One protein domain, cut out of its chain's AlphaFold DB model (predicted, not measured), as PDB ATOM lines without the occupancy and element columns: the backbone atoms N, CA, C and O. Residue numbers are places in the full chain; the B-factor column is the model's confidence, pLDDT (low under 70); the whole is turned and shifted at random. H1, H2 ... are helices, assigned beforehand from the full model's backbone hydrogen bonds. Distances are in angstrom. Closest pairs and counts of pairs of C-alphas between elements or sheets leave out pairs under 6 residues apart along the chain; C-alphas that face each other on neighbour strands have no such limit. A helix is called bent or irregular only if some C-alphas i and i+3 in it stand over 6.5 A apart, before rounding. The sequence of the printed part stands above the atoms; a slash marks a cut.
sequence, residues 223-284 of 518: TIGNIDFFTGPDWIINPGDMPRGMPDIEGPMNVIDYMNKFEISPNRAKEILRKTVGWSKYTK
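Overview. This is residues 223 to 284 of the 518 residues of an uncharacterized protein of Dehalococcoidia bacterium (UniProt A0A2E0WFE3). A short helical hairpin of H3 and H2 is joined at H3's last residues to H4, which turns off about perpendicular to H3, while a long irregular loop, residues 227 to 254, makes much of the rest. That loop leads from the small helix H1 to H2, and the far end of the loop, at Glu 250, and the last residue of H4, Lys 284, stand at opposite ends of the longest axis. The printed part has 62 residues, with four named helices in the order H1, H2, H3, H4 and no named strand; the class is all helix, though under half of the residues, 27 of 62, are in named elements. The whole is compact, with a radius of gyration of the C-alphas of 11.2 A and spans of 32 by 24 by 20 A.

Along the chain. The longest helix, H3, has residues 266 to 274 and measures 12.1 A from first to last C-alpha, beginning at C-alpha 266 at (163.002, 168.887, 170.768). Before it comes H2, residues 255 to 260, 8.5 A long. After it comes H4, residues 277 to 284, 10.7 A long, ending at C-alpha 284 at (149.704, 182.254, 163.051). H1, residues 223 to 226, is 5.3 A long and begins at C-alpha 223 at (150.325, 174.277, 182.728).

Arrangement. H3 and H2 touch and form a helical hairpin; their closest C-alphas are those of Ala 269 and Met 259, 6.3 A apart. They run opposite ways at a steep tilt of 45 degrees. H3 and H4 only just touch, with 3 pairs of C-alphas within 8 A, and only at the corner by their link; the closest C-alphas, of Arg 274 and Ser 280, are 6.0 A apart. Their lines are about perpendicular, at 81 degrees. H1 and H4 only just touch, with 3 pairs of C-alphas within 8 A; the closest, of Gly 225 and Val 277, are 6.0 A apart. H1 and H3 are close but not clearly touching, the C-alphas of Ile 224 and Leu 273 being the closest at 7.7 A. H2 is apart from H4 and from H1. Residues 236 to 237 form a short antiparallel pairing with residues 253 to 254. Every O i to N i+4 pair is within hydrogen-bond range in H2, H3 and H4; H1 is too short for such a pair, and its 1 pair of O i and N i+3 is within range.

Size, cuts and confidence. The two C-alphas farthest apart, of Glu 250 and Lys 284, are 32.6 A apart. The printed part has no cut. The link from H1 to H2, 28 residues, is long; those from H2 to H3 and from H3 to H4 are tight. The mean pLDDT of the printed part is 70.7, and 24 residues are under 70: residues 223 to 235, 270, 274 and 276 to 284.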
ATOM      1  N   THR A 223     149.554 173.293 181.981       62.19
ATOM      2  CA  THR A 223     150.325 174.277 182.728       62.19
ATOM      3  C   THR A 223     151.139 175.190 181.806       62.19
ATOM      4  O   THR A 223     151.062 176.405 181.936       62.19
ATOM      5  N   ILE A 224     151.833 174.651 180.796       61.34
ATOM      6  CA  ILE A 224     152.485 175.459 179.748       61.34
ATOM      7  C   ILE A 224     151.442 176.205 178.897       61.34
ATOM      8  O   ILE A 224     151.692 177.318 178.444       61.34
ATOM      9  N   GLY A 225     150.260 175.618 178.685       55.62
ATOM     10  CA  GLY A 225     149.179 176.224 177.907       55.62
ATOM     11  C   GLY A 225     148.512 177.434 178.567       55.62
ATOM     12  O   GLY A 225     148.047 178.315 177.842       55.62
ATOM     13  N   ASN A 226     148.473 177.472 179.904       53.38
ATOM     14  CA  ASN A 226     147.769 178.493 180.690       53.38
ATOM     15  C   ASN A 226     148.680 179.547 181.325       53.38
ATOM     16  O   ASN A 226     148.180 180.570 181.795       53.38
ATOM     17  N   ILE A 227     149.987 179.312 181.375       52.06
ATOM     18  CA  ILE A 227     150.917 180.290 181.925       52.06
ATOM     19  C   ILE A 227     151.406 181.186 180.792       52.06
ATOM     20  O   ILE A 227     151.936 180.728 179.778       52.06
ATOM     21  N   ASP A 228     151.231 182.488 180.987       51.16
ATOM     22  CA  ASP A 228     151.747 183.540 180.118       51.16
ATOM     23  C   ASP A 228     153.266 183.699 180.351       51.16
ATOM     24  O   ASP A 228     153.759 184.755 180.729       51.16
ATOM     25  N   PHE A 229     154.024 182.605 180.190       49.62
ATOM     26  CA  PHE A 229     155.477 182.521 180.418       49.62
ATOM     27  C   PHE A 229     156.288 183.436 179.481       49.62
ATOM     28  O   PHE A 229     157.510 183.523 179.577       49.62
ATOM     29  N   PHE A 230     155.640 184.061 178.499       52.25
ATOM     30  CA  PHE A 230     156.272 184.481 177.254       52.25
ATOM     31  C   PHE A 230     156.398 186.001 177.160       52.25
ATOM     32  O   PHE A 230     155.887 186.626 176.231       52.25
ATOM     33  N   THR A 231     157.098 186.606 178.117       43.09
ATOM     34  CA  THR A 231     157.380 188.052 178.107       43.09
ATOM     35  C   THR A 231     158.727 188.418 177.471       43.09
ATOM     36  O   THR A 231     159.045 189.600 177.386       43.09
ATOM     37  N   GLY A 232     159.489 187.457 176.929       47.59
ATOM     38  CA  GLY A 232     160.803 187.705 176.314       47.59
ATOM     39  C   GLY A 232     161.049 186.990 174.972       47.59
ATOM     40  O   GLY A 232     160.350 186.029 174.646       47.59
ATOM     41  N   PRO A 233     162.053 187.439 174.189       44.41
ATOM     42  CA  PRO A 233     162.379 186.908 172.856       44.41
ATOM     43  C   PRO A 233     162.894 185.456 172.853       44.41
ATOM     44  O   PRO A 233     162.833 184.791 171.820       44.41
ATOM     45  N   ASP A 234     163.336 184.943 174.006       53.31
ATOM     46  CA  ASP A 234     164.125 183.708 174.091       53.31
ATOM     47  C   ASP A 234     163.396 182.529 174.754       53.31
ATOM     48  O   ASP A 234     164.034 181.536 175.104       53.31
ATOM     49  N   TRP A 235     162.064 182.599 174.903       68.19
ATOM     50  CA  TRP A 235     161.245 181.519 175.481       68.19
ATOM     51  C   TRP A 235     161.820 181.030 176.817       68.19
ATOM     52  O   TRP A 235     162.170 179.859 176.951       68.19
ATOM     53  N   ILE A 236     161.986 181.941 177.773       70.06
ATOM     54  CA  ILE A 236     162.667 181.678 179.043       70.06
ATOM     55  C   ILE A 236     161.639 181.483 180.161       70.06
ATOM     56  O   ILE A 236     160.729 182.290 180.315       70.06
ATOM     57  N   ILE A 237     161.809 180.430 180.958       73.75
ATOM     58  CA  ILE A 237     161.086 180.178 182.206       73.75
ATOM     59  C   ILE A 237     161.933 180.732 183.349       73.75
ATOM     60  O   ILE A 237     163.107 180.372 183.448       73.75
ATOM     61  N   ASN A 238     161.367 181.575 184.219       81.75
ATOM     62  CA  ASN A 238     162.060 182.008 185.435       81.75
ATOM     63  C   ASN A 238     161.762 181.056 186.606       81.75
ATOM     64  O   ASN A 238     160.664 180.502 186.676       81.75
ATOM     65  N   PRO A 239     162.684 180.908 187.579       83.00
ATOM     66  CA  PRO A 239     162.488 180.032 188.739       83.00
ATOM     67  C   PRO A 239     161.186 180.273 189.516       83.00
ATOM     68  O   PRO A 239     160.596 179.333 190.035       83.00
ATOM     69  N   GLY A 240     160.720 181.526 189.586       79.81
ATOM     70  CA  GLY A 240     159.496 181.900 190.305       79.81
ATOM     71  C   GLY A 240     158.191 181.548 189.586       79.81
ATOM     72  O   GLY A 240     157.146 181.506 190.230       79.81
ATOM     73  N   ASP A 241     158.253 181.261 188.285       74.62
ATOM     74  CA  ASP A 241     157.080 180.948 187.459       74.62
ATOM     75  C   ASP A 241     156.793 179.433 187.441       74.62
ATOM     76  O   ASP A 241     155.864 178.960 186.781       74.62
ATOM     77  N   MET A 242     157.601 178.652 188.170       78.25
ATOM     78  CA  MET A 242     157.555 177.198 188.160       78.25
ATOM     79  C   MET A 242     156.310 176.652 188.879       78.25
ATOM     80  O   MET A 242     156.053 176.978 190.043       78.25
ATOM     81  N   PRO A 243     155.534 175.775 188.226       71.44
ATOM     82  CA  PRO A 243     154.350 175.173 188.823       71.44
ATOM     83  C   PRO A 243     154.713 174.260 189.991       71.44
ATOM     84  O   PRO A 243     155.700 173.525 189.950       71.44
ATOM     85  N   ARG A 244     153.851 174.217 191.012       75.88
ATOM     86  CA  ARG A 244     153.997 173.251 192.109       75.88
ATOM     87  C   ARG A 244     154.010 171.820 191.567       75.88
ATOM     88  O   ARG A 244     153.064 171.408 190.905       75.88
ATOM     89  N   GLY A 245     155.047 171.064 191.924       78.44
ATOM     90  CA  GLY A 245     155.221 169.666 191.513       78.44
ATOM     91  C   GLY A 245     156.096 169.474 190.273       78.44
ATOM     92  O   GLY A 245     156.366 168.335 189.907       78.44
ATOM     93  N   MET A 246     156.572 170.558 189.657       81.19
ATOM     94  CA  MET A 246     157.602 170.503 188.624       81.19
ATOM     95  C   MET A 246     159.012 170.630 189.239       81.19
ATOM     96  O   MET A 246     159.141 171.237 190.301       81.19
ATOM     97  N   PRO A 247     160.070 170.075 188.616       84.19
ATOM     98  CA  PRO A 247     161.446 170.229 189.081       84.19
ATOM     99  C   PRO A 247     161.880 171.694 189.036       84.19
ATOM    100  O   PRO A 247     161.828 172.311 187.975       84.19
ATOM    101  N   ASP A 248     162.352 172.229 190.160       87.25
ATOM    102  CA  ASP A 248     162.843 173.605 190.231       87.25
ATOM    103  C   ASP A 248     163.990 173.855 189.231       87.25
ATOM    104  O   ASP A 248     164.805 172.977 188.922       87.25
ATOM    105  N   ILE A 249     164.072 175.088 188.729       87.25
ATOM    106  CA  ILE A 249     165.184 175.556 187.897       87.25
ATOM    107  C   ILE A 249     166.037 176.548 188.690       87.25
ATOM    108  O   ILE A 249     165.518 177.423 189.373       87.25
ATOM    109  N   GLU A 250     167.362 176.413 188.603       86.56
ATOM    110  CA  GLU A 250     168.311 177.248 189.361       86.56
ATOM    111  C   GLU A 250     168.425 178.684 188.816       86.56
ATOM    112  O   GLU A 250     168.920 179.578 189.499       86.56
ATOM    113  N   GLY A 251     167.953 178.921 187.592       83.25
ATOM    114  CA  GLY A 251     167.977 180.217 186.926       83.25
ATOM    115  C   GLY A 251     167.074 180.231 185.691       83.25
ATOM    116  O   GLY A 251     166.471 179.202 185.371       83.25
ATOM    117  N   PRO A 252     166.966 181.381 185.005       78.06
ATOM    118  CA  PRO A 252     166.162 181.502 183.799       78.06
ATOM    119  C   PRO A 252     166.614 180.483 182.738       78.06
ATOM    120  O   PRO A 252     167.796 180.424 182.399       78.06
ATOM    121  N   MET A 253     165.694 179.651 182.244       79.06
ATOM    122  CA  MET A 253     166.001 178.528 181.349       79.06
ATOM    123  C   MET A 253     165.109 178.536 180.110       79.06
ATOM    124  O   MET A 253     163.909 178.767 180.218       79.06
ATOM    125  N   ASN A 254     165.668 178.236 178.935       81.06
ATOM    126  CA  ASN A 254     164.872 178.095 177.720       81.06
ATOM    127  C   ASN A 254     163.854 176.945 177.865       81.06
ATOM    128  O   ASN A 254     164.194 175.861 178.337       81.06
ATOM    129  N   VAL A 255     162.612 177.159 177.432       76.38
ATOM    130  CA  VAL A 255     161.508 176.190 177.537       76.38
ATOM    131  C   VAL A 255     161.850 174.861 176.856       76.38
ATOM    132  O   VAL A 255     161.481 173.811 177.370       76.38
ATOM    133  N   ILE A 256     162.585 174.866 175.738       75.44
ATOM    134  CA  ILE A 256     163.005 173.629 175.061       75.44
ATOM    135  C   ILE A 256     164.041 172.885 175.906       75.44
ATOM    136  O   ILE A 256     163.923 171.674 176.069       75.44
ATOM    137  N   ASP A 257     165.012 173.591 176.488       80.44
ATOM    138  CA  ASP A 257     166.017 172.988 177.373       80.44
ATOM    139  C   ASP A 257     165.388 172.440 178.654       80.44
ATOM    140  O   ASP A 257     165.753 171.365 179.130       80.44
ATOM    141  N   TYR A 258     164.380 173.138 179.172       84.19
ATOM    142  CA  TYR A 258     163.589 172.672 180.296       84.19
ATOM    143  C   TYR A 258     162.777 171.417 179.941       84.19
ATOM    144  O   TYR A 258     162.817 170.435 180.675       84.19
ATOM    145  N   MET A 259     162.107 171.386 178.784       81.75
ATOM    146  CA  MET A 259     161.393 170.194 178.307       81.75
ATOM    147  C   MET A 259     162.342 169.018 178.027       81.75
ATOM    148  O   MET A 259     161.982 167.869 178.287       81.75
ATOM    149  N   ASN A 260     163.573 169.290 177.582       82.06
ATOM    150  CA  ASN A 260     164.610 168.272 177.407       82.06
ATOM    151  C   ASN A 260     165.014 167.609 178.739       82.06
ATOM    152  O   ASN A 260     165.399 166.441 178.719       82.06
ATOM    153  N   LYS A 261     164.887 168.286 179.898       85.00
ATOM    154  CA  LYS A 261     165.123 167.662 181.220       85.00
ATOM    155  C   LYS A 261     164.142 166.531 181.535       85.00
ATOM    156  O   LYS A 261     164.467 165.667 182.339       85.00
ATOM    157  N   PHE A 262     162.980 166.515 180.886       84.75
ATOM    158  CA  PHE A 262     161.994 165.435 180.974       84.75
ATOM    159  C   PHE A 262     162.133 164.420 179.836       84.75
ATOM    160  O   PHE A 262     161.177 163.716 179.519       84.75
ATOM    161  N   GLU A 263     163.284 164.404 179.160       89.00
ATOM    162  CA  GLU A 263     163.559 163.536 178.010       89.00
ATOM    163  C   GLU A 263     162.573 163.736 176.841       89.00
ATOM    164  O   GLU A 263     162.462 162.908 175.932       89.00
ATOM    165  N   ILE A 264     161.868 164.874 176.806       81.12
ATOM    166  CA  ILE A 264     161.000 165.227 175.688       81.12
ATOM    167  C   ILE A 264     161.894 165.696 174.548       81.12
ATOM    168  O   ILE A 264     162.502 166.758 174.624       81.12
ATOM    169  N   SER A 265     161.940 164.927 173.457       80.06
ATOM    170  CA  SER A 265     162.718 165.328 172.279       80.06
ATOM    171  C   SER A 265     162.341 166.743 171.797       80.06
ATOM    172  O   SER A 265     161.154 167.094 171.821       80.06
ATOM    173  N   PRO A 266     163.282 167.528 171.239       73.44
ATOM    174  CA  PRO A 266     163.002 168.887 170.768       73.44
ATOM    175  C   PRO A 266     161.829 168.978 169.779       73.44
ATOM    176  O   PRO A 266     161.088 169.959 169.761       73.44
ATOM    177  N   ASN A 267     161.623 167.945 168.958       71.06
ATOM    178  CA  ASN A 267     160.510 167.891 168.009       71.06
ATOM    179  C   ASN A 267     159.163 167.672 168.707       71.06
ATOM    180  O   ASN A 267     158.175 168.309 168.344       71.06
ATOM    181  N   ARG A 268     159.126 166.814 169.734       76.00
ATOM    182  CA  ARG A 268     157.924 166.594 170.544       76.00
ATOM    183  C   ARG A 268     157.617 167.805 171.423       76.00
ATOM    184  O   ARG A 268     156.454 168.178 171.530       76.00
ATOM    185  N   ALA A 269     158.642 168.460 171.965       76.00
ATOM    186  CA  ALA A 269     158.513 169.719 172.693       76.00
ATOM    187  C   ALA A 269     157.870 170.797 171.808       76.00
ATOM    188  O   ALA A 269     156.860 171.381 172.185       76.00
ATOM    189  N   LYS A 270     158.355 170.966 170.570       69.62
ATOM    190  CA  LYS A 270     157.735 171.858 169.574       69.62
ATOM    191  C   LYS A 270     156.282 171.490 169.264       69.62
ATOM    192  O   LYS A 270     155.469 172.380 169.060       69.62
ATOM    193  N   GLU A 271     155.936 170.206 169.208       70.81
ATOM    194  CA  GLU A 271     154.555 169.764 168.964       70.81
ATOM    195  C   GLU A 271     153.617 170.058 170.146       70.81
ATOM    196  O   GLU A 271     152.468 170.442 169.937       70.81
ATOM    197  N   ILE A 272     154.101 169.895 171.379       75.06
ATOM    198  CA  ILE A 272     153.361 170.252 172.596       75.06
ATOM    199  C   ILE A 272     153.186 171.770 172.654       75.06
ATOM    200  O   ILE A 272     152.065 172.248 172.815       75.06
ATOM    201  N   LEU A 273     154.262 172.526 172.415       72.44
ATOM    202  CA  LEU A 273     154.215 173.981 172.368       72.44
ATOM    203  C   LEU A 273     153.230 174.461 171.302       72.44
ATOM    204  O   LEU A 273     152.406 175.307 171.617       72.44
ATOM    205  N   ARG A 274     153.189 173.836 170.115       66.38
ATOM    206  CA  ARG A 274     152.204 174.115 169.046       66.38
ATOM    207  C   ARG A 274     150.743 174.078 169.462       66.38
ATOM    208  O   ARG A 274     149.928 174.735 168.820       66.38
ATOM    209  N   LYS A 275     150.415 173.328 170.508       71.12
ATOM    210  CA  LYS A 275     149.046 173.192 171.016       71.12
ATOM    211  C   LYS A 275     148.700 174.254 172.065       71.12
ATOM    212  O   LYS A 275     147.544 174.347 172.463       71.12
ATOM    213  N   THR A 276     149.665 175.069 172.492       69.94
ATOM    214  CA  THR A 276     149.450 176.147 173.468       69.94
ATOM    215  C   THR A 276     148.855 177.392 172.806       69.94
ATOM    216  O   THR A 276     149.139 177.714 171.646       69.94
ATOM    217  N   VAL A 277     148.028 178.134 173.550       61.22
ATOM    218  CA  VAL A 277     147.381 179.365 173.059       61.22
ATOM    219  C   VAL A 277     148.420 180.434 172.704       61.22
ATOM    220  O   VAL A 277     148.264 181.120 171.695       61.22
ATOM    221  N   GLY A 278     149.512 180.529 173.471       59.56
ATOM    222  CA  GLY A 278     150.639 181.409 173.159       59.56
ATOM    223  C   GLY A 278     151.273 181.061 171.813       59.56
ATOM    224  O   GLY A 278     151.322 181.897 170.913       59.56
ATOM    225  N   TRP A 279     151.672 179.802 171.620       59.31
ATOM    226  CA  TRP A 279     152.316 179.378 170.377       59.31
ATOM    227  C   TRP A 279     151.401 179.491 169.162       59.31
ATOM    228  O   TRP A 279     151.858 179.938 168.120       59.31
ATOM    229  N   SER A 280     150.115 179.138 169.274       57.28
ATOM    230  CA  SER A 280     149.174 179.258 168.150       57.28
ATOM    231  C   SER A 280     149.059 180.696 167.627       57.28
ATOM    232  O   SER A 280     148.984 180.889 166.414       57.28
ATOM    233  N   LYS A 281     149.145 181.711 168.503       58.78
ATOM    234  CA  LYS A 281     149.205 183.128 168.107       58.78
ATOM    235  C   LYS A 281     150.520 183.479 167.399       58.78
ATOM    236  O   LYS A 281     150.471 184.125 166.355       58.78
ATOM    237  N   TYR A 282     151.662 183.013 167.910       59.56
ATOM    238  CA  TYR A 282     152.978 183.247 167.296       59.56
ATOM    239  C   TYR A 282     153.137 182.526 165.947       59.56
ATOM    240  O   TYR A 282     153.554 183.130 164.964       59.56
ATOM    241  N   THR A 283     152.713 181.263 165.842       60.53
ATOM    242  CA  THR A 283     152.737 180.537 164.565       60.53
ATOM    243  C   THR A 283     151.724 181.026 163.571       60.53
ATOM    244  O   THR A 283     151.940 180.808 162.390       60.53
ATOM    245  N   LYS A 284     150.624 181.648 164.003       65.69
ATOM    246  CA  LYS A 284     149.704 182.254 163.051       65.69
ATOM    247  C   LYS A 284     150.406 183.382 162.306       65.69
ATOM    248  O   LYS A 284     150.360 183.388 161.090       65.69
TER     249      LYS A 284